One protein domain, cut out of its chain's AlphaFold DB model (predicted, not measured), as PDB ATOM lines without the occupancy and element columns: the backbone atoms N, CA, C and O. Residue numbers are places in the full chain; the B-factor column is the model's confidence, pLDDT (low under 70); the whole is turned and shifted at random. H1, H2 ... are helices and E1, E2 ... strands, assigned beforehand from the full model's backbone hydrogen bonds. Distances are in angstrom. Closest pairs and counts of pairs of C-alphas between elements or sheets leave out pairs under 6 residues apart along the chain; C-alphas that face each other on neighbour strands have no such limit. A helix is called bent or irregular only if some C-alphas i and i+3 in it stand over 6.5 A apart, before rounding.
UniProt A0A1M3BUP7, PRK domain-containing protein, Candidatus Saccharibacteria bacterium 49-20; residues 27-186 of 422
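This is residues 27 to 186 of the 422 residues of the protein "PRK domain-containing protein" of Candidatus Saccharibacteria bacterium 49-20 (UniProt A0A1M3BUP7). A closed barrel of eight antiparallel strands has three helices, H1, H2 and H3, on its outside and the last helix, H4, at one open end, where E2 ends and E7 begins. Round the ring run E1, E6, E4, E3, E2, E7, E8, E9 and back to E1; the short strands E5 and E10, not in the ring, pair onto E6 and E1. The printed part has 160 residues, with four named helices and ten named strands in the order E1 H1 E2 E3 E4 E5 E6 H2 E7 E8 E9 H3 E10 H4, class mixed. It is compact, with a radius of gyration of the C-alphas of 15.4 A and spans of 43 by 34 by 29 A.

E1, residues 27 to 34, has E6, residues 92 to 101, and E10, residues 168 to 170, on one side and E9, residues 142 to 146, on the other side; within hydrogen-bond range are N 29 and O 93, 3.0 A, N 33 and O 169, 2.9 A, and N 32 and O 143, 2.8 A. H1, residues 37 to 47, is on the barrel, outside it, across the strands at 65 degrees to E9 on the local plane; its closest C-alphas to E7, residues 117 to 126, are Phe 44 and Ala 123, 5.9 A. E2, residues 49 to 55, E3, residues 63 to 72, and E4, residues 75 to 84, form a meander, each strand the antiparallel neighbour of the one before, with N 52 and O 69 at 2.9 A and N 68 and O 79 at 2.8 A. E4 runs on into E5, residues 87 to 89, at 87 degrees. E5 and E6 form a hairpin, N 87 and O 94 at 2.9 A. E6 bends by 58 degrees at residue 96 and pairs with E4 over residues 97 to 101, N 98 and O 82 at 2.9 A. H2, residues 104 to 111, lies outside, only just over E3 and E4 with 3 C-alphas on each; Lys 104 and Tyr 78 of E4 have the closest C-alphas, 6.3 A. E7 pairs with E2, N 51 and O 120 at 2.8 A, and begins a second meander with E8, residues 129 to 134, and E9, N 123 and O 131 at 2.9 A, N 130 and O 144 at 2.8 A. H3, residues 150 to 163, is outside over E9, along the strands at 23 degrees on the local plane, closest C-alphas Arg 153 and Glu 146, 6.9 A. H4, residues 179 to 185, is over none of the strands, only just, with 2 C-alphas on E2; it touches E7, closest C-alphas Ala 183 and Ser 117, 4.6 A. H1 touches no helix, nor do H2, H3 and H4. Every O i to N i+4 pair is within hydrogen-bond range in H2, H3 and H4, and 5 of 7 in H1, which is irregular, C-alphas 43 and 46 being 7.5 A apart.

E1 begins at C-alpha 27 (219.734, 158.472, 223.461) and is 22.3 A long. E3 measures 27.3 A, E4 28.9 A, E6 26.5 A, E7 26.0 A and H3 20.0 A. H4 ends at C-alpha 185 (224.473, 147.856, 200.484).

The two C-alphas farthest apart are those of Glu 105 and Gly 166, 43.6 A. The printed part has no cut and no long link. Mean pLDDT of the printed part is 91.2, and no printed residue is under 70.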
ATOM      1  N   GLU A  27     218.837 159.552 223.078       83.81
ATOM      2  CA  GLU A  27     219.734 158.472 223.461       83.81
ATOM      3  C   GLU A  27     221.152 158.799 222.996       83.81
ATOM      4  O   GLU A  27     221.376 159.663 222.142       83.81
ATOM      5  N   THR A  28     222.128 158.169 223.643       85.44
ATOM      6  CA  THR A  28     223.552 158.335 223.347       85.44
ATOM      7  C   THR A  28     224.139 156.960 223.100       85.44
ATOM      8  O   THR A  28     224.200 156.149 224.026       85.44
ATOM      9  N   GLU A  29     224.554 156.718 221.858       86.12
ATOM     10  CA  GLU A  29     225.061 155.424 221.404       86.12
ATOM     11  C   GLU A  29     226.546 155.501 221.036       86.12
ATOM     12  O   GLU A  29     226.980 156.445 220.368       86.12
ATOM     13  N   HIS A  30     227.302 154.477 221.442       88.94
ATOM     14  CA  HIS A  30     228.595 154.146 220.848       88.94
ATOM     15  C   HIS A  30     228.468 152.897 219.992       88.94
ATOM     16  O   HIS A  30     227.860 151.907 220.408       88.94
ATOM     17  N   LYS A  31     229.114 152.919 218.829       90.88
ATOM     18  CA  LYS A  31     229.286 151.747 217.974       90.88
ATOM     19  C   LYS A  31     230.748 151.402 217.889       90.88
ATOM     20  O   LYS A  31     231.567 152.226 217.502       90.88
ATOM     21  N   LEU A  32     231.065 150.167 218.238       92.81
ATOM     22  CA  LEU A  32     232.431 149.696 218.346       92.81
ATOM     23  C   LEU A  32     232.612 148.440 217.504       92.81
ATOM     24  O   LEU A  32     231.704 147.619 217.370       92.81
ATOM     25  N   THR A  33     233.825 148.259 216.994       92.81
ATOM     26  CA  THR A  33     234.242 147.026 216.318       92.81
ATOM     27  C   THR A  33     235.338 146.338 217.138       92.81
ATOM     28  O   THR A  33     236.324 146.986 217.510       92.81
ATOM     29  N   PRO A  34     235.188 145.047 217.480       92.88
ATOM     30  CA  PRO A  34     236.195 144.311 218.229       92.88
ATOM     31  C   PRO A  34     237.348 143.887 217.318       92.88
ATOM     32  O   PRO A  34     237.148 143.443 216.192       92.88
ATOM     33  N   SER A  35     238.572 143.943 217.838       89.44
ATOM     34  CA  SER A  35     239.748 143.356 217.172       89.44
ATOM     35  C   SER A  35     239.738 141.823 217.146       89.44
ATOM     36  O   SER A  35     240.429 141.228 216.324       89.44
ATOM     37  N   ASN A  36     238.959 141.187 218.028       87.69
ATOM     38  CA  ASN A  36     238.770 139.739 218.085       87.69
ATOM     39  C   ASN A  36     237.266 139.386 218.069       87.69
ATOM     40  O   ASN A  36     236.679 139.134 219.128       87.69
ATOM     41  N   PRO A  37     236.612 139.410 216.893       89.94
ATOM     42  CA  PRO A  37     235.182 139.120 216.769       89.94
ATOM     43  C   PRO A  37     234.826 137.666 217.119       89.94
ATOM     44  O   PRO A  37     233.749 137.419 217.666       89.94
ATOM     45  N   ASP A  38     235.735 136.714 216.881       90.06
ATOM     46  CA  ASP A  38     235.509 135.284 217.136       90.06
ATOM     47  C   ASP A  38     235.293 134.982 218.622       90.06
ATOM     48  O   ASP A  38     234.456 134.148 218.976       90.06
ATOM     49  N   LEU A  39     236.000 135.691 219.512       90.50
ATOM     50  CA  LEU A  39     235.795 135.547 220.951       90.50
ATOM     51  C   LEU A  39     234.366 135.942 221.340       90.50
ATOM     52  O   LEU A  39     233.688 135.169 222.013       90.50
ATOM     53  N   LEU A  40     233.875 137.093 220.868       91.19
ATOM     54  CA  LEU A  40     232.500 137.520 221.141       91.19
ATOM     55  C   LEU A  40     231.475 136.546 220.560       91.19
ATOM     56  O   LEU A  40     230.485 136.238 221.222       91.19
ATOM     57  N   ALA A  41     231.725 136.021 219.360       91.25
ATOM     58  CA  ALA A  41     230.858 135.014 218.766       91.25
ATOM     59  C   ALA A  41     230.789 133.753 219.640       91.25
ATOM     60  O   ALA A  41     229.697 133.254 219.906       91.25
ATOM     61  N   SER A  42     231.931 133.277 220.147       92.00
ATOM     62  CA  SER A  42     231.979 132.097 221.018       92.00
ATOM     63  C   SER A  42     231.267 132.291 222.362       92.00
ATOM     64  O   SER A  42     230.733 131.329 222.908       92.00
ATOM     65  N   LEU A  43     231.252 133.523 222.880       91.69
ATOM     66  CA  LEU A  43     230.648 133.857 224.170       91.69
ATOM     67  C   LEU A  43     229.143 134.107 224.070       91.69
ATOM     68  O   LEU A  43     228.410 133.724 224.975       91.69
ATOM     69  N   PHE A  44     228.687 134.760 222.996       94.44
ATOM     70  CA  PHE A  44     227.359 135.378 222.974       94.44
ATOM     71  C   PHE A  44     226.459 134.927 221.821       94.44
ATOM     72  O   PHE A  44     225.241 135.041 221.929       94.44
ATOM     73  N   LYS A  45     227.006 134.399 220.716       93.00
ATOM     74  CA  LYS A  45     226.200 134.096 219.517       93.00
ATOM     75  C   LYS A  45     225.201 132.956 219.744       93.00
ATOM     76  O   LYS A  45     224.161 132.941 219.094       93.00
ATOM     77  N   ALA A  46     225.500 132.019 220.647       91.75
ATOM     78  CA  ALA A  46     224.641 130.865 220.934       91.75
ATOM     79  C   ALA A  46     223.308 131.251 221.601       91.75
ATOM     80  O   ALA A  46     222.286 130.643 221.294       91.75
ATOM     81  N   ASP A  47     223.324 132.278 222.453       90.00
ATOM     82  CA  ASP A  47     222.147 132.779 223.177       90.00
ATOM     83  C   ASP A  47     221.546 134.038 222.517       90.00
ATOM     84  O   ASP A  47     220.631 134.668 223.051       90.00
ATOM     85  N   ALA A  48     222.063 134.424 221.347       95.50
ATOM     86  CA  ALA A  48     221.636 135.615 220.632       95.50
ATOM     87  C   ALA A  48     220.251 135.440 219.990       95.50
ATOM     88  O   ALA A  48     219.880 134.383 219.476       95.50
ATOM     89  N   GLN A  49     219.499 136.532 219.966       95.62
ATOM     90  CA  GLN A  49     218.142 136.593 219.450       95.62
ATOM     91  C   GLN A  49     218.126 137.013 217.983       95.62
ATOM     92  O   GLN A  49     218.791 137.972 217.591       95.62
ATOM     93  N   ALA A  50     217.332 136.323 217.164       97.38
ATOM     94  CA  ALA A  50     217.165 136.683 215.763       97.38
ATOM     95  C   ALA A  50     216.378 137.991 215.613       97.38
ATOM     96  O   ALA A  50     215.322 138.172 216.226       97.38
ATOM     97  N   ILE A  51     216.888 138.878 214.763       97.62
ATOM     98  CA  ILE A  51     216.280 140.157 214.418       97.62
ATOM     99  C   ILE A  51     216.189 140.282 212.896       97.62
ATOM    100  O   ILE A  51     217.188 140.151 212.189       97.62
ATOM    101  N   GLU A  52     215.001 140.624 212.404       97.38
ATOM    102  CA  GLU A  52     214.763 141.075 211.030       97.38
ATOM    103  C   GLU A  52     214.307 142.537 211.069       97.38
ATOM    104  O   GLU A  52     213.332 142.870 211.745       97.38
ATOM    105  N   GLN A  53     215.022 143.427 210.376       96.56
ATOM    106  CA  GLN A  53     214.706 144.858 210.317       96.56
ATOM    107  C   GLN A  53     214.453 145.280 208.872       96.56
ATOM    108  O   GLN A  53     215.267 144.992 207.999       96.56
ATOM    109  N   LEU A  54     213.355 145.996 208.639       97.19
ATOM    110  CA  LEU A  54     212.979 146.564 207.345       97.19
ATOM    111  C   LEU A  54     212.996 148.088 207.451       97.19
ATOM    112  O   LEU A  54     212.404 148.648 208.376       97.19
ATOM    113  N   TYR A  55     213.640 148.759 206.504       96.75
ATOM    114  CA  TYR A  55     213.767 150.211 206.491       96.75
ATOM    115  C   TYR A  55     212.717 150.854 205.582       96.75
ATOM    116  O   TYR A  55     212.604 150.537 204.400       96.75
ATOM    117  N   LEU A  56     211.952 151.782 206.157       95.94
ATOM    118  CA  LEU A  56     210.980 152.656 205.484       95.94
ATOM    119  C   LEU A  56     211.580 154.043 205.180       95.94
ATOM    120  O   LEU A  56     210.871 154.965 204.774       95.94
ATOM    121  N   SER A  57     212.880 154.193 205.416       93.75
ATOM    122  CA  SER A  57     213.694 155.375 205.155       93.75
ATOM    123  C   SER A  57     214.775 155.070 204.127       93.75
ATOM    124  O   SER A  57     215.113 153.916 203.869       93.75
ATOM    125  N   THR A  58     215.338 156.132 203.564       88.75
ATOM    126  CA  THR A  58     216.636 156.134 202.890       88.75
ATOM    127  C   THR A  58     217.631 156.962 203.698       88.75
ATOM    128  O   THR A  58     217.191 157.852 204.423       88.75
ATOM    129  N   PRO A  59     218.956 156.772 203.553       86.62
ATOM    130  CA  PRO A  59     219.947 157.589 204.263       86.62
ATOM    131  C   PRO A  59     219.817 159.106 204.039       86.62
ATOM    132  O   PRO A  59     220.222 159.877 204.902       86.62
ATOM    133  N   ASP A  60     219.212 159.529 202.923       83.62
ATOM    134  CA  ASP A  60     218.988 160.947 202.602       83.62
ATOM    135  C   ASP A  60     217.754 161.550 203.294       83.62
ATOM    136  O   ASP A  60     217.561 162.765 203.256       83.62
ATOM    137  N   ASP A  61     216.887 160.730 203.898       89.12
ATOM    138  CA  ASP A  61     215.729 161.231 204.640       89.12
ATOM    139  C   ASP A  61     216.157 161.974 205.909       89.12
ATOM    140  O   ASP A  61     217.144 161.621 206.553       89.12
ATOM    141  N   GLU A  62     215.347 162.937 206.352       89.44
ATOM    142  CA  GLU A  62     215.581 163.680 207.602       89.44
ATOM    143  C   GLU A  62     215.512 162.790 208.855       89.44
ATOM    144  O   GLU A  62     216.021 163.151 209.918       89.44
ATOM    145  N   PHE A  63     214.870 161.627 208.733       93.44
ATOM    146  CA  PHE A  63     214.668 160.661 209.803       93.44
ATOM    147  C   PHE A  63     214.968 159.252 209.295       93.44
ATOM    148  O   PHE A  63     214.708 158.931 208.136       93.44
ATOM    149  N   SER A  64     215.460 158.400 210.190       95.06
ATOM    150  CA  SER A  64     215.482 156.954 209.983       95.06
ATOM    151  C   SER A  64     214.160 156.375 210.482       95.06
ATOM    152  O   SER A  64     213.683 156.763 211.551       95.06
ATOM    153  N   LEU A  65     213.559 155.460 209.729       97.81
ATOM    154  CA  LEU A  65     212.312 154.798 210.103       97.81
ATOM    155  C   LEU A  65     212.400 153.326 209.731       97.81
ATOM    156  O   LEU A  65     212.698 152.983 208.588       97.81
ATOM    157  N   ARG A  66     212.108 152.449 210.688       97.75
ATOM    158  CA  ARG A  66     212.159 151.001 210.481       97.75
ATOM    159  C   ARG A  66     211.043 150.281 211.210       97.75
ATOM    160  O   ARG A  66     210.591 150.748 212.252       97.75
ATOM    161  N   VAL A  67     210.705 149.098 210.713       98.62
ATOM    162  CA  VAL A  67     209.966 148.078 211.462       98.62
ATOM    163  C   VAL A  67     210.878 146.882 211.737       98.62
ATOM    164  O   VAL A  67     211.758 146.565 210.937       98.62
ATOM    165  N   ARG A  68     210.709 146.239 212.890       98.25
ATOM    166  CA  ARG A  68     211.567 145.161 213.386       98.25
ATOM    167  C   ARG A  68     210.715 144.007 213.896       98.25
ATOM    168  O   ARG A  68     209.763 144.251 214.627       98.25
ATOM    169  N   ALA A  69     211.116 142.780 213.584       98.44
ATOM    170  CA  ALA A  69     210.707 141.575 214.297       98.44
ATOM    171  C   ALA A  69     211.903 141.052 215.102       98.44
ATOM    172  O   ALA A  69     212.990 140.887 214.545       98.44
ATOM    173  N   GLN A  70     211.715 140.813 216.398       97.44
ATOM    174  CA  GLN A  70     212.739 140.287 217.301       97.44
ATOM    175  C   GLN A  70     212.215 139.046 218.018       97.44
ATOM    176  O   GLN A  70     211.152 139.083 218.634       97.44
ATOM    177  N   GLN A  71     212.967 137.951 217.945       96.12
ATOM    178  CA  GLN A  71     212.651 136.720 218.661       96.12
ATOM    179  C   GLN A  71     213.070 136.839 220.129       96.12
ATOM    180  O   GLN A  71     214.254 136.957 220.410       96.12
ATOM    181  N   THR A  72     212.133 136.719 221.064       92.31
ATOM    182  CA  THR A  72     212.409 136.612 222.505       92.31
ATOM    183  C   THR A  72     212.001 135.226 223.028       92.31
ATOM    184  O   THR A  72     211.381 134.447 222.287       92.31
ATOM    185  N   PRO A  73     212.343 134.873 224.284       88.75
ATOM    186  CA  PRO A  73     211.857 133.646 224.919       88.75
ATOM    187  C   PRO A  73     210.323 133.559 225.011       88.75
ATOM    188  O   PRO A  73     209.765 132.464 224.963       88.75
ATOM    189  N   GLU A  74     209.636 134.698 225.117       92.25
ATOM    190  CA  GLU A  74     208.178 134.805 225.258       92.25
ATOM    191  C   GLU A  74     207.436 134.809 223.913       92.25
ATOM    192  O   GLU A  74     206.224 134.586 223.875       92.25
ATOM    193  N   GLY A  75     208.137 135.054 222.804       94.81
ATOM    194  CA  GLY A  75     207.554 135.121 221.469       94.81
ATOM    195  C   GLY A  75     208.269 136.121 220.569       94.81
ATOM    196  O   GLY A  75     209.350 136.602 220.882       94.81
ATOM    197  N   ILE A  76     207.677 136.427 219.416       97.56
ATOM    198  CA  ILE A  76     208.208 137.471 218.533       97.56
ATOM    199  C   ILE A  76     207.567 138.801 218.917       97.56
ATOM    200  O   ILE A  76     206.340 138.913 218.911       97.56
ATOM    201  N   ILE A  77     208.397 139.801 219.196       98.00
ATOM    202  CA  ILE A  77     207.971 141.187 219.403       98.00
ATOM    203  C   ILE A  77     208.179 141.955 218.098       98.00
ATOM    204  O   ILE A  77     209.240 141.861 217.472       98.00
ATOM    205  N   TYR A  78     207.169 142.727 217.700       98.56
ATOM    206  CA  TYR A  78     207.229 143.596 216.531       98.56
ATOM    207  C   TYR A  78     207.252 145.054 216.980       98.56
ATOM    208  O   TYR A  78     206.388 145.483 217.744       98.56
ATOM    209  N   THR A  79     208.224 145.829 216.508       98.56
ATOM    210  CA  THR A  79     208.347 147.253 216.849       98.56
ATOM    211  C   THR A  79     208.515 148.115 215.608       98.56
ATOM    212  O   THR A  79     209.016 147.665 214.579       98.56
ATOM    213  N   SER A  80     208.109 149.378 215.707       98.56
ATOM    214  CA  SER A  80     208.528 150.440 214.800       98.56
ATOM    215  C   SER A  80     209.386 151.437 215.559       98.56
ATOM    216  O   SER A  80     209.013 151.872 216.647       98.56
ATOM    217  N   THR A  81     210.493 151.848 214.949       97.94
ATOM    218  CA  THR A  81     211.420 152.827 215.520       97.94
ATOM    219  C   THR A  81     211.616 153.972 214.537       97.94
ATOM    220  O   THR A  81     211.985 153.743 213.383       97.94
ATOM    221  N   GLN A  82     211.421 155.202 215.001       97.12
ATOM    222  CA  GLN A  82     211.785 156.419 214.290       97.12
ATOM    223  C   GLN A  82     212.940 157.099 215.023       97.12
ATOM    224  O   GLN A  82     212.811 157.414 216.205       97.12
ATOM    225  N   LYS A  83     214.038 157.378 214.317       94.38
ATOM    226  CA  LYS A  83     215.201 158.076 214.874       94.38
ATOM    227  C   LYS A  83     215.490 159.366 214.109       94.38
ATOM    228  O   LYS A  83     215.377 159.400 212.881       94.38
ATOM    229  N   THR A  84     215.888 160.427 214.806       91.81
ATOM    230  CA  THR A  84     216.535 161.569 214.137       91.81
ATOM    231  C   THR A  84     217.928 161.156 213.650       91.81
ATOM    232  O   THR A  84     218.490 160.161 214.113       91.81
ATOM    233  N   ARG A  85     218.510 161.900 212.701       87.44
ATOM    234  CA  ARG A  85     219.887 161.630 212.245       87.44
ATOM    235  C   ARG A  85     220.939 161.850 213.333       87.44
ATOM    236  O   ARG A  85     221.972 161.193 213.297       87.44
ATOM    237  N   GLY A  86     220.623 162.680 214.323       84.19
ATOM    238  CA  GLY A  86     221.494 162.962 215.454       84.19
ATOM    239  C   GLY A  86     222.661 163.881 215.126       84.19
ATOM    240  O   GLY A  86     222.831 164.329 213.994       84.19
ATOM    241  N   GLU A  87     223.453 164.162 216.153       83.81
ATOM    242  CA  GLU A  87     224.705 164.911 216.077       83.81
ATOM    243  C   GLU A  87     225.777 164.148 216.868       83.81
ATOM    244  O   GLU A  87     225.482 163.539 217.899       83.81
ATOM    245  N   ILE A  88     227.024 164.173 216.390       80.75
ATOM    246  CA  ILE A  88     228.159 163.646 217.154       80.75
ATOM    247  C   ILE A  88     228.526 164.668 218.232       80.75
ATOM    248  O   ILE A  88     228.860 165.815 217.922       80.75
ATOM    249  N   VAL A  89     228.472 164.250 219.495       78.62
ATOM    250  CA  VAL A  89     228.840 165.066 220.657       78.62
ATOM    251  C   VAL A  89     229.969 164.357 221.396       78.62
ATOM    252  O   VAL A  89     229.748 163.384 222.112       78.62
ATOM    253  N   GLY A  90     231.197 164.848 221.208       80.38
ATOM    254  CA  GLY A  90     232.396 164.152 221.676       80.38
ATOM    255  C   GLY A  90     232.684 162.932 220.805       80.38
ATOM    256  O   GLY A  90     232.975 163.083 219.623       80.38
ATOM    257  N   ASP A  91     232.604 161.748 221.399       71.69
ATOM    258  CA  ASP A  91     232.834 160.433 220.791       71.69
ATOM    259  C   ASP A  91     231.544 159.605 220.631       71.69
ATOM    260  O   ASP A  91     231.600 158.452 220.216       71.69
ATOM    261  N   ALA A  92     230.378 160.184 220.931       76.69
ATOM    262  CA  ALA A  92     229.098 159.485 220.902       76.69
ATOM    263  C   ALA A  92     228.095 160.139 219.945       76.69
ATOM    264  O   ALA A  92     228.081 161.363 219.764       76.69
ATOM    265  N   LEU A  93     227.205 159.326 219.373       82.06
ATOM    266  CA  LEU A  93     226.083 159.814 218.578       82.06
ATOM    267  C   LEU A  93     224.885 160.083 219.493       82.06
ATOM    268  O   LEU A  93     224.363 159.163 220.124       82.06
ATOM    269  N   GLN A  94     224.427 161.336 219.534       82.56
ATOM    270  CA  GLN A  94     223.216 161.724 220.252       82.56
ATOM    271  C   GLN A  94     222.058 161.916 219.275       82.56
ATOM    272  O   GLN A  94     222.139 162.740 218.361       82.56
ATOM    273  N   ARG A  95     220.955 161.187 219.467       86.69
ATOM    274  CA  ARG A  95     219.774 161.275 218.594       86.69
ATOM    275  C   ARG A  95     218.478 160.998 219.334       86.69
ATOM    276  O   ARG A  95     218.476 160.294 220.332       86.69
ATOM    277  N   GLY A  96     217.386 161.554 218.819       88.62
ATOM    278  CA  GLY A  96     216.047 161.344 219.360       88.62
ATOM    279  C   GLY A  96     215.445 160.047 218.837       88.62
ATOM    280  O   GLY A  96     215.513 159.793 217.632       88.62
ATOM    281  N   GLU A  97     214.821 159.285 219.728       92.75
ATOM    282  CA  GLU A  97     214.240 157.969 219.470       92.75
ATOM    283  C   GLU A  97     212.762 157.920 219.863       92.75
ATOM    284  O   GLU A  97     212.369 158.248 220.981       92.75
ATOM    285  N   VAL A  98     211.911 157.479 218.939       95.31
ATOM    286  CA  VAL A  98     210.532 157.094 219.243       95.31
ATOM    287  C   VAL A  98     210.354 155.646 218.821       95.31
ATOM    288  O   VAL A  98     210.308 155.348 217.628       95.31
ATOM    289  N   GLU A  99     210.229 154.752 219.797       96.56
ATOM    290  CA  GLU A  99     209.920 153.339 219.578       96.56
ATOM    291  C   GLU A  99     208.514 152.996 220.085       96.56
ATOM    292  O   GLU A  99     208.039 153.515 221.099       96.56
ATOM    293  N   THR A 100     207.818 152.124 219.359       97.88
ATOM    294  CA  THR A 100     206.523 151.583 219.771       97.88
ATOM    295  C   THR A 100     206.338 150.159 219.262       97.88
ATOM    296  O   THR A 100     206.772 149.831 218.157       97.88
ATOM    297  N   GLU A 101     205.671 149.311 220.045       98.19
ATOM    298  CA  GLU A 101     205.192 148.015 219.555       98.19
ATOM    299  C   GLU A 101     204.137 148.205 218.461       98.19
ATOM    300  O   GLU A 101     203.312 149.123 218.546       98.19
ATOM    301  N   ILE A 102     204.154 147.320 217.470       98.50
ATOM    302  CA  ILE A 102     203.184 147.239 216.377       98.50
ATOM    303  C   ILE A 102     202.647 145.808 216.271       98.50
ATOM    304  O   ILE A 102     203.218 144.863 216.810       98.50
ATOM    305  N   SER A 103     201.545 145.642 215.559       98.31
ATOM    306  CA  SER A 103     200.962 144.343 215.244       98.31
ATOM    307  C   SER A 103     201.829 143.535 214.271       98.31
ATOM    308  O   SER A 103     202.585 144.077 213.455       98.31
ATOM    309  N   LYS A 104     201.676 142.207 214.318       98.06
ATOM    310  CA  LYS A 104     202.295 141.297 213.346       98.06
ATOM    311  C   LYS A 104     201.802 141.600 211.931       98.06
ATOM    312  O   LYS A 104     202.585 141.572 210.987       98.06
ATOM    313  N   GLU A 105     200.519 141.916 211.797       98.19
ATOM    314  CA  GLU A 105     199.867 142.266 210.537       98.19
ATOM    315  C   GLU A 105     200.528 143.491 209.894       98.19
ATOM    316  O   GLU A 105     200.803 143.481 208.692       98.19
ATOM    317  N   ALA A 106     200.855 144.516 210.689       97.88
ATOM    318  CA  ALA A 106     201.581 145.684 210.204       97.88
ATOM    319  C   ALA A 106     203.002 145.326 209.744       97.88
ATOM    320  O   ALA A 106     203.416 145.748 208.667       97.88
ATOM    321  N   PHE A 107     203.747 144.517 210.504       98.44
ATOM    322  CA  PHE A 107     205.076 144.069 210.072       98.44
ATOM    323  C   PHE A 107     205.019 143.261 208.765       98.44
ATOM    324  O   PHE A 107     205.777 143.541 207.833       98.44
ATOM    325  N   ASP A 108     204.094 142.302 208.663       98.12
ATOM    326  CA  ASP A 108     203.915 141.464 207.473       98.12
ATOM    327  C   ASP A 108     203.540 142.291 206.233       98.12
ATOM    328  O   ASP A 108     204.024 142.007 205.133       98.12
ATOM    329  N   TYR A 109     202.736 143.349 206.406       97.81
ATOM    330  CA  TYR A 109     202.398 144.289 205.336       97.81
ATOM    331  C   TYR A 109     203.648 144.921 204.707       97.81
ATOM    332  O   TYR A 109     203.776 144.963 203.481       97.81
ATOM    333  N   TYR A 110     204.605 145.370 205.526       97.81
ATOM    334  CA  TYR A 110     205.861 145.937 205.023       97.81
ATOM    335  C   TYR A 110     206.828 144.865 204.524       97.81
ATOM    336  O   TYR A 110     207.506 145.085 203.523       97.81
ATOM    337  N   LYS A 111     206.856 143.685 205.151       96.44
ATOM    338  CA  LYS A 111     207.679 142.549 204.707       96.44
ATOM    339  C   LYS A 111     207.327 142.071 203.301       96.44
ATOM    340  O   LYS A 111     208.203 141.615 202.574       96.44
ATOM    341  N   GLY A 112     206.064 142.200 202.892       92.81
ATOM    342  CA  GLY A 112     205.622 141.900 201.527       92.81
ATOM    343  C   GLY A 112     206.116 142.885 200.457       92.81
ATOM    344  O   GLY A 112     205.857 142.668 199.272       92.81
ATOM    345  N   ARG A 113     206.800 143.971 200.838       92.44
ATOM    346  CA  ARG A 113     207.274 145.029 199.935       92.44
ATOM    347  C   ARG A 113     208.782 144.913 199.695       92.44
ATOM    348  O   ARG A 113     209.527 144.398 200.519       92.44
ATOM    349  N   ASN A 114     209.243 145.437 198.559       91.31
ATOM    350  CA  ASN A 114     210.672 145.526 198.255       91.31
ATOM    351  C   ASN A 114     211.310 146.674 199.052       91.31
ATOM    352  O   ASN A 114     211.356 147.805 198.569       91.31
ATOM    353  N   LEU A 115     211.744 146.378 200.275       93.06
ATOM    354  CA  LEU A 115     212.379 147.323 201.189       93.06
ATOM    355  C   LEU A 115     213.820 146.890 201.505       93.06
ATOM    356  O   LEU A 115     214.093 145.689 201.564       93.06
ATOM    357  N   PRO A 116     214.732 147.846 201.752       94.19
ATOM    358  CA  PRO A 116     216.043 147.539 202.301       94.19
ATOM    359  C   PRO A 116     215.866 146.867 203.659       94.19
ATOM    360  O   PRO A 116     215.061 147.305 204.489       94.19
ATOM    361  N   SER A 117     216.602 145.786 203.885       94.50
ATOM    362  CA  SER A 117     216.471 144.998 205.103       94.50
ATOM    363  C   SER A 117     217.808 144.477 205.588       94.50
ATOM    364  O   SER A 117     218.748 144.315 204.814       94.50
ATOM    365  N   VAL A 118     217.880 144.218 206.889       94.62
ATOM    366  CA  VAL A 118     219.022 143.558 207.512       94.62
ATOM    367  C   VAL A 118     218.526 142.469 208.447       94.62
ATOM    368  O   VAL A 118     217.548 142.643 209.182       94.62
ATOM    369  N   ARG A 119     219.222 141.337 208.412       95.56
ATOM    370  CA  ARG A 119     219.024 140.212 209.317       95.56
ATOM    371  C   ARG A 119     220.289 139.995 210.118       95.56
ATOM    372  O   ARG A 119     221.400 140.076 209.591       95.56
ATOM    373  N   LYS A 120     220.107 139.775 211.413       95.75
ATOM    374  CA  LYS A 120     221.203 139.613 212.361       95.75
ATOM    375  C   LYS A 120     220.760 138.822 213.583       95.75
ATOM    376  O   LYS A 120     219.568 138.694 213.856       95.75
ATOM    377  N   LEU A 121     221.735 138.347 214.340       97.06
ATOM    378  CA  LEU A 121     221.565 137.897 215.711       97.06
ATOM    379  C   LEU A 121     222.040 139.010 216.646       97.06
ATOM    380  O   LEU A 121     223.131 139.540 216.450       97.06
ATOM    381  N   ARG A 122     221.246 139.353 217.660       96.38
ATOM    382  CA  ARG A 122     221.623 140.303 218.710       96.38
ATOM    383  C   ARG A 122     221.709 139.585 220.046       96.38
ATOM    384  O   ARG A 122     220.721 139.024 220.510       96.38
ATOM    385  N   ALA A 123     222.876 139.636 220.671       95.31
ATOM    386  CA  ALA A 123     223.038 139.265 222.067       95.31
ATOM    387  C   ALA A 123     222.953 140.516 222.942       95.31
ATOM    388  O   ALA A 123     223.589 141.524 222.641       95.31
ATOM    389  N   GLU A 124     222.187 140.453 224.026       93.50
ATOM    390  CA  GLU A 124     222.243 141.440 225.101       93.50
ATOM    391  C   GLU A 124     223.178 140.905 226.184       93.50
ATOM    392  O   GLU A 124     222.897 139.887 226.813       93.50
ATOM    393  N   VAL A 125     224.332 141.550 226.346       92.00
ATOM    394  CA  VAL A 125     225.356 141.116 227.312       92.00
ATOM    395  C   VAL A 125     224.974 141.578 228.716       92.00
ATOM    396  O   VAL A 125     225.135 140.851 229.695       92.00
ATOM    397  N   MET A 126     224.467 142.805 228.796       91.31
ATOM    398  CA  MET A 126     223.854 143.435 229.959       91.31
ATOM    399  C   MET A 126     222.991 144.601 229.470       91.31
ATOM    400  O   MET A 126     223.096 144.994 228.308       91.31
ATOM    401  N   GLU A 127     222.176 145.166 230.359       90.44
ATOM    402  CA  GLU A 127     221.347 146.331 230.045       90.44
ATOM    403  C   GLU A 127     222.198 147.455 229.425       90.44
ATOM    404  O   GLU A 127     223.211 147.874 229.992       90.44
ATOM    405  N   GLY A 128     221.806 147.904 228.228       89.44
ATOM    406  CA  GLY A 128     222.515 148.936 227.467       89.44
ATOM    407  C   GLY A 128     223.754 148.456 226.700       89.44
ATOM    408  O   GLY A 128     224.495 149.289 226.184       89.44
ATOM    409  N   VAL A 129     224.015 147.146 226.610       94.00
ATOM    410  CA  VAL A 129     225.133 146.588 225.831       94.00
ATOM    411  C   VAL A 129     224.669 145.445 224.939       94.00
ATOM    412  O   VAL A 129     224.290 144.365 225.404       94.00
ATOM    413  N   HIS A 130     224.803 145.654 223.635       94.88
ATOM    414  CA  HIS A 130     224.397 144.701 222.616       94.88
ATOM    415  C   HIS A 130     225.562 144.308 221.712       94.88
ATOM    416  O   HIS A 130     226.421 145.126 221.391       94.88
ATOM    417  N   VAL A 131     225.569 143.056 221.259       95.56
ATOM    418  CA  VAL A 131     226.496 142.559 220.235       95.56
ATOM    419  C   VAL A 131     225.690 142.027 219.061       95.56
ATOM    420  O   VAL A 131     224.872 141.121 219.220       95.56
ATOM    421  N   ASP A 132     225.927 142.597 217.888       95.81
ATOM    422  CA  ASP A 132     225.275 142.242 216.638       95.81
ATOM    423  C   ASP A 132     226.176 141.374 215.763       95.81
ATOM    424  O   ASP A 132     227.308 141.740 215.444       95.81
ATOM    425  N   PHE A 133     225.620 140.249 215.321       95.38
ATOM    426  CA  PHE A 133     226.208 139.336 214.349       95.38
ATOM    427  C   PHE A 133     225.322 139.315 213.103       95.38
ATOM    428  O   PHE A 133     224.213 138.779 213.142       95.38
ATOM    429  N   TYR A 134     225.781 139.907 212.007       94.19
ATOM    430  CA  TYR A 134     225.023 139.972 210.758       94.19
ATOM    431  C   TYR A 134     224.986 138.617 210.038       94.19
ATOM    432  O   TYR A 134     225.851 137.768 210.248       94.19
ATOM    433  N   GLU A 135     223.941 138.396 209.234       89.06
ATOM    434  CA  GLU A 135     223.827 137.193 208.391       89.06
ATOM    435  C   GLU A 135     224.852 137.198 207.244       89.06
ATOM    436  O   GLU A 135     225.336 136.140 206.853       89.06
ATOM    437  N   ASP A 136     225.202 138.383 206.741       85.06
ATOM    438  CA  ASP A 136     226.294 138.576 205.787       85.06
ATOM    439  C   ASP A 136     227.643 138.525 206.525       85.06
ATOM    440  O   ASP A 136     227.915 139.362 207.387       85.06
ATOM    441  N   GLU A 137     228.465 137.520 206.215       79.12
ATOM    442  CA  GLU A 137     229.750 137.274 206.887       79.12
ATOM    443  C   GLU A 137     230.811 138.340 206.571       79.12
ATOM    444  O   GLU A 137     231.784 138.459 207.318       79.12
ATOM    445  N   ASP A 138     230.621 139.134 205.510       85.56
ATOM    446  CA  ASP A 138     231.504 140.258 205.187       85.56
ATOM    447  C   ASP A 138     231.263 141.470 206.113       85.56
ATOM    448  O   ASP A 138     232.091 142.388 206.177       85.56
ATOM    449  N   GLU A 139     230.149 141.494 206.858       89.00
ATOM    450  CA  GLU A 139     229.840 142.563 207.805       89.00
ATOM    451  C   GLU A 139     230.515 142.342 209.169       89.00
ATOM    452  O   GLU A 139     230.508 141.236 209.719       89.00
ATOM    453  N   PRO A 140     231.076 143.400 209.783       89.75
ATOM    454  CA  PRO A 140     231.763 143.266 211.055       89.75
ATOM    455  C   PRO A 140     230.784 142.967 212.194       89.75
ATOM    456  O   PRO A 140     229.651 143.449 212.217       89.75
ATOM    457  N   VAL A 141     231.267 142.255 213.214       92.06
ATOM    458  CA  VAL A 141     230.584 142.203 214.514       92.06
ATOM    459  C   VAL A 141     230.565 143.611 215.102       92.06
ATOM    460  O   VAL A 141     231.614 144.248 215.220       92.06
ATOM    461  N   ILE A 142     229.384 144.093 215.480       94.31
ATOM    462  CA  ILE A 142     229.211 145.432 216.052       94.31
ATOM    463  C   ILE A 142     228.824 145.303 217.518       94.31
ATOM    464  O   ILE A 142     227.894 144.579 217.860       94.31
ATOM    465  N   VAL A 143     229.531 146.026 218.381       94.12
ATOM    466  CA  VAL A 143     229.147 146.222 219.779       94.12
ATOM    467  C   VAL A 143     228.488 147.592 219.894       94.12
ATOM    468  O   VAL A 143     229.100 148.602 219.551       94.12
ATOM    469  N   GLU A 144     227.245 147.624 220.358       93.44
ATOM    470  CA  GLU A 144     226.479 148.844 220.613       93.44
ATOM    471  C   GLU A 144     226.370 149.044 222.127       93.44
ATOM    472  O   GLU A 144     225.915 148.149 222.840       93.44
ATOM    473  N   VAL A 145     226.824 150.199 222.618       91.94
ATOM    474  CA  VAL A 145     226.693 150.595 224.027       91.94
ATOM    475  C   VAL A 145     225.826 151.840 224.104       91.94
ATOM    476  O   VAL A 145     226.171 152.871 223.524       91.94
ATOM    477  N   GLU A 146     224.724 151.757 224.837       89.81
ATOM    478  CA  GLU A 146     223.696 152.788 224.882       89.81
ATOM    479  C   GLU A 146     223.294 153.101 226.325       89.81
ATOM    480  O   GLU A 146     222.775 152.250 227.048       89.81
ATOM    481  N   HIS A 147     223.557 154.336 226.766       88.31
ATOM    482  CA  HIS A 147     223.104 154.818 228.071       88.31
ATOM    483  C   HIS A 147     223.133 156.354 228.153       88.31
ATOM    484  O   HIS A 147     224.098 156.997 227.719       88.31
ATOM    485  N   LYS A 148     222.100 156.955 228.766       82.81
ATOM    486  CA  LYS A 148     221.974 158.422 228.914       82.81
ATOM    487  C   LYS A 148     223.016 159.012 229.867       82.81
ATOM    488  O   LYS A 148     223.574 160.072 229.597       82.81
ATOM    489  N   ASP A 149     223.294 158.319 230.968       85.56
ATOM    490  CA  ASP A 149     224.321 158.718 231.937       85.56
ATOM    491  C   ASP A 149     225.741 158.415 231.402       85.56
ATOM    492  O   ASP A 149     226.028 157.249 231.099       85.56
ATOM    493  N   PRO A 150     226.629 159.424 231.285       87.19
ATOM    494  CA  PRO A 150     227.991 159.245 230.789       87.19
ATOM    495  C   PRO A 150     228.891 158.403 231.702       87.19
ATOM    496  O   PRO A 150     229.781 157.724 231.189       87.19
ATOM    497  N   GLU A 151     228.680 158.402 233.021       89.50
ATOM    498  CA  GLU A 151     229.488 157.603 233.950       89.50
ATOM    499  C   GLU A 151     229.166 156.115 233.808       89.50
ATOM    500  O   GLU A 151     230.074 155.283 233.708       89.50
ATOM    501  N   ILE A 152     227.875 155.781 233.715       89.88
ATOM    502  CA  ILE A 152     227.428 154.406 233.457       89.88
ATOM    503  C   ILE A 152     227.937 153.949 232.091       89.88
ATOM    504  O   ILE A 152     228.489 152.858 231.975       89.88
ATOM    505  N   ARG A 153     227.852 154.800 231.065       90.94
ATOM    506  CA  ARG A 153     228.353 154.471 229.726       90.94
ATOM    507  C   ARG A 153     229.855 154.185 229.717       90.94
ATOM    508  O   ARG A 153     230.276 153.170 229.168       90.94
ATOM    509  N   ALA A 154     230.662 155.018 230.377       89.69
ATOM    510  CA  ALA A 154     232.101 154.790 230.511       89.69
ATOM    511  C   ALA A 154     232.418 153.472 231.239       89.69
ATOM    512  O   ALA A 154     233.358 152.762 230.871       89.69
ATOM    513  N   TYR A 155     231.619 153.118 232.250       92.06
ATOM    514  CA  TYR A 155     231.722 151.830 232.928       92.06
ATOM    515  C   TYR A 155     231.400 150.657 231.989       92.06
ATOM    516  O   TYR A 155     232.202 149.729 231.899       92.06
ATOM    517  N   LEU A 156     230.291 150.714 231.242       93.12
ATOM    518  CA  LEU A 156     229.900 149.672 230.281       93.12
ATOM    519  C   LEU A 156     230.965 149.467 229.192       93.12
ATOM    520  O   LEU A 156     231.343 148.330 228.900       93.12
ATOM    521  N   LEU A 157     231.516 150.561 228.651       90.56
ATOM    522  CA  LEU A 157     232.620 150.524 227.685       90.56
ATOM    523  C   LEU A 157     233.845 149.805 228.255       90.56
ATOM    524  O   LEU A 157     234.430 148.951 227.588       90.56
ATOM    525  N   LYS A 158     234.214 150.110 229.504       90.62
ATOM    526  CA  LYS A 158     235.334 149.452 230.181       90.62
ATOM    527  C   LYS A 158     235.083 147.956 230.372       90.62
ATOM    528  O   LYS A 158     235.970 147.158 230.091       90.62
ATOM    529  N   VAL A 159     233.883 147.575 230.809       90.31
ATOM    530  CA  VAL A 159     233.520 146.162 230.987       90.31
ATOM    531  C   VAL A 159     233.634 145.403 229.664       90.31
ATOM    532  O   VAL A 159     234.244 144.335 229.623       90.31
ATOM    533  N   MET A 160     233.132 145.974 228.568       90.88
ATOM    534  CA  MET A 160     233.264 145.358 227.247       90.88
ATOM    535  C   MET A 160     234.716 145.281 226.772       90.88
ATOM    536  O   MET A 160     235.129 144.263 226.216       90.88
ATOM    537  N   GLN A 161     235.512 146.318 227.028       89.88
ATOM    538  CA  GLN A 161     236.937 146.351 226.698       89.88
ATOM    539  C   GLN A 161     237.725 145.249 227.430       89.88
ATOM    540  O   GLN A 161     238.627 144.652 226.838       89.88
ATOM    541  N   ASP A 162     237.359 144.936 228.673       88.12
ATOM    542  CA  ASP A 162     237.958 143.844 229.447       88.12
ATOM    543  C   ASP A 162     237.512 142.453 228.934       88.12
ATOM    544  O   ASP A 162     238.293 141.501 228.974       88.12
ATOM    545  N   MET A 163     236.288 142.322 228.400       85.88
ATOM    546  CA  MET A 163     235.733 141.052 227.890       85.88
ATOM    547  C   MET A 163     236.279 140.622 226.519       85.88
ATOM    548  O   MET A 163     236.434 139.428 226.269       85.88
ATOM    549  N   VAL A 164     236.569 141.566 225.618       83.56
ATOM    550  CA  VAL A 164     236.970 141.276 224.222       83.56
ATOM    551  C   VAL A 164     238.403 140.727 224.124       83.56
ATOM    552  O   VAL A 164     238.804 140.209 223.081       83.56
ATOM    553  N   GLY A 165     239.199 140.817 225.198       71.62
ATOM    554  CA  GLY A 165     240.575 140.300 225.226       71.62
ATOM    555  C   GLY A 165     241.512 140.953 224.195       71.62
ATOM    556  O   GLY A 165     242.542 140.379 223.846       71.62
ATOM    557  N   GLY A 166     241.147 142.136 223.692       81.62
ATOM    558  CA  GLY A 166     241.800 142.904 222.628       81.62
ATOM    559  C   GLY A 166     241.172 144.299 222.530       81.62
ATOM    560  O   GLY A 166     240.304 144.628 223.327       81.62
ATOM    561  N   SER A 167     241.571 145.146 221.580       86.44
ATOM    562  CA  SER A 167     241.012 146.503 221.443       86.44
ATOM    563  C   SER A 167     239.566 146.512 220.929       86.44
ATOM    564  O   SER A 167     239.251 145.772 219.989       86.44
ATOM    565  N   LEU A 168     238.738 147.401 221.479       89.69
ATOM    566  CA  LEU A 168     237.505 147.898 220.864       89.69
ATOM    567  C   LEU A 168     237.807 149.211 220.139       89.69
ATOM    568  O   LEU A 168     238.366 150.136 220.725       89.69
ATOM    569  N   ILE A 169     237.475 149.278 218.854       90.88
ATOM    570  CA  ILE A 169     237.691 150.465 218.026       90.88
ATOM    571  C   ILE A 169     236.362 151.200 217.913       90.88
ATOM    572  O   ILE A 169     235.410 150.631 217.376       90.88
ATOM    573  N   ASP A 170     236.313 152.441 218.393       89.50
ATOM    574  CA  ASP A 170     235.143 153.303 218.233       89.50
ATOM    575  C   ASP A 170     234.947 153.675 216.757       89.50
ATOM    576  O   ASP A 170     235.896 154.023 216.052       89.50
ATOM    577  N   ARG A 171     233.712 153.500 216.289       90.00
ATOM    578  CA  ARG A 171     233.221 153.751 214.933       90.00
ATOM    579  C   ARG A 171     231.859 154.447 214.966       90.00
ATOM    580  O   ARG A 171     231.055 154.297 214.049       90.00
ATOM    581  N   SER A 172     231.566 155.175 216.039       86.12
ATOM    582  CA  SER A 172     230.289 155.873 216.225       86.12
ATOM    583  C   SER A 172     230.063 156.962 215.174       86.12
ATOM    584  O   SER A 172     228.919 157.293 214.863       86.12
ATOM    585  N   ASP A 173     231.144 157.483 214.592       85.00
ATOM    586  CA  ASP A 173     231.152 158.461 213.508       85.00
ATOM    587  C   ASP A 173     231.140 157.836 212.100       85.00
ATOM    588  O   ASP A 173     231.084 158.578 211.121       85.00
ATOM    589  N   ASP A 174     231.164 156.501 211.973       87.44
ATOM    590  CA  ASP A 174     231.180 155.794 210.689       87.44
ATOM    591  C   ASP A 174     229.741 155.510 210.201       87.44
ATOM    592  O   ASP A 174     229.095 154.551 210.648       87.44
ATOM    593  N   PRO A 175     229.196 156.301 209.255       81.12
ATOM    594  CA  PRO A 175     227.819 156.127 208.799       81.12
ATOM    595  C   PRO A 175     227.606 154.804 208.048       81.12
ATOM    596  O   PRO A 175     226.468 154.330 207.969       81.12
ATOM    597  N   ALA A 176     228.674 154.188 207.522       86.06
ATOM    598  CA  ALA A 176     228.598 152.946 206.757       86.06
ATOM    599  C   ALA A 176     228.313 151.717 207.635       86.06
ATOM    600  O   ALA A 176     227.848 150.701 207.120       86.06
ATOM    601  N   LEU A 177     228.549 151.818 208.949       85.88
ATOM    602  CA  LEU A 177     228.304 150.750 209.925       85.88
ATOM    603  C   LEU A 177     226.939 150.860 210.612       85.88
ATOM    604  O   LEU A 177     226.632 150.130 211.553       85.88
ATOM    605  N   THR A 178     226.083 151.775 210.162       88.62
ATOM    606  CA  THR A 178     224.696 151.794 210.621       88.62
ATOM    607  C   THR A 178     223.927 150.618 210.017       88.62
ATOM    608  O   THR A 178     224.082 150.305 208.840       88.62
ATOM    609  N   ASN A 179     223.023 150.013 210.789       91.56
ATOM    610  CA  ASN A 179     222.132 148.960 210.284       91.56
ATOM    611  C   ASN A 179     221.355 149.397 209.026       91.56
ATOM    612  O   ASN A 179     221.059 148.567 208.175       91.56
ATOM    613  N   GLU A 180     221.030 150.693 208.906       92.31
ATOM    614  CA  GLU A 180     220.407 151.259 207.706       92.31
ATOM    615  C   GLU A 180     221.375 151.221 206.520       92.31
ATOM    616  O   GLU A 180     221.025 150.687 205.477       92.31
ATOM    617  N   ALA A 181     222.610 151.708 206.669       89.81
ATOM    618  CA  ALA A 181     223.603 151.643 205.597       89.81
ATOM    619  C   ALA A 181     223.889 150.199 205.156       89.81
ATOM    620  O   ALA A 181     223.919 149.935 203.955       89.81
ATOM    621  N   ILE A 182     224.013 149.264 206.104       91.06
ATOM    622  CA  ILE A 182     224.179 147.830 205.825       91.06
ATOM    623  C   ILE A 182     222.981 147.297 205.026       91.06
ATOM    624  O   ILE A 182     223.168 146.685 203.976       91.06
ATOM    625  N   ALA A 183     221.748 147.610 205.442       91.94
ATOM    626  CA  ALA A 183     220.533 147.222 204.720       91.94
ATOM    627  C   ALA A 183     220.474 147.774 203.281       91.94
ATOM    628  O   ALA A 183     219.828 147.185 202.412       91.94
ATOM    629  N   PHE A 184     221.140 148.903 203.021       90.50
ATOM    630  CA  PHE A 184     221.191 149.542 201.708       90.50
ATOM    631  C   PHE A 184     222.323 149.049 200.799       90.50
ATOM    632  O   PHE A 184     222.226 149.265 199.592       90.50
ATOM    633  N   LYS A 185     223.360 148.370 201.314       86.81
ATOM    634  CA  LYS A 185     224.473 147.856 200.484       86.81
ATOM    635  C   LYS A 185     223.989 146.934 199.364       86.81
ATOM    636  O   LYS A 185     224.502 146.994 198.251       86.81
ATOM    637  N   HIS A 186     222.958 146.143 199.654       73.81
ATOM    638  CA  HIS A 186     222.366 145.170 198.732       73.81
ATOM    639  C   HIS A 186     221.044 145.646 198.109       73.81
ATOM    640  O   HIS A 186     220.363 144.876 197.434       73.81
TER     641      HIS A 186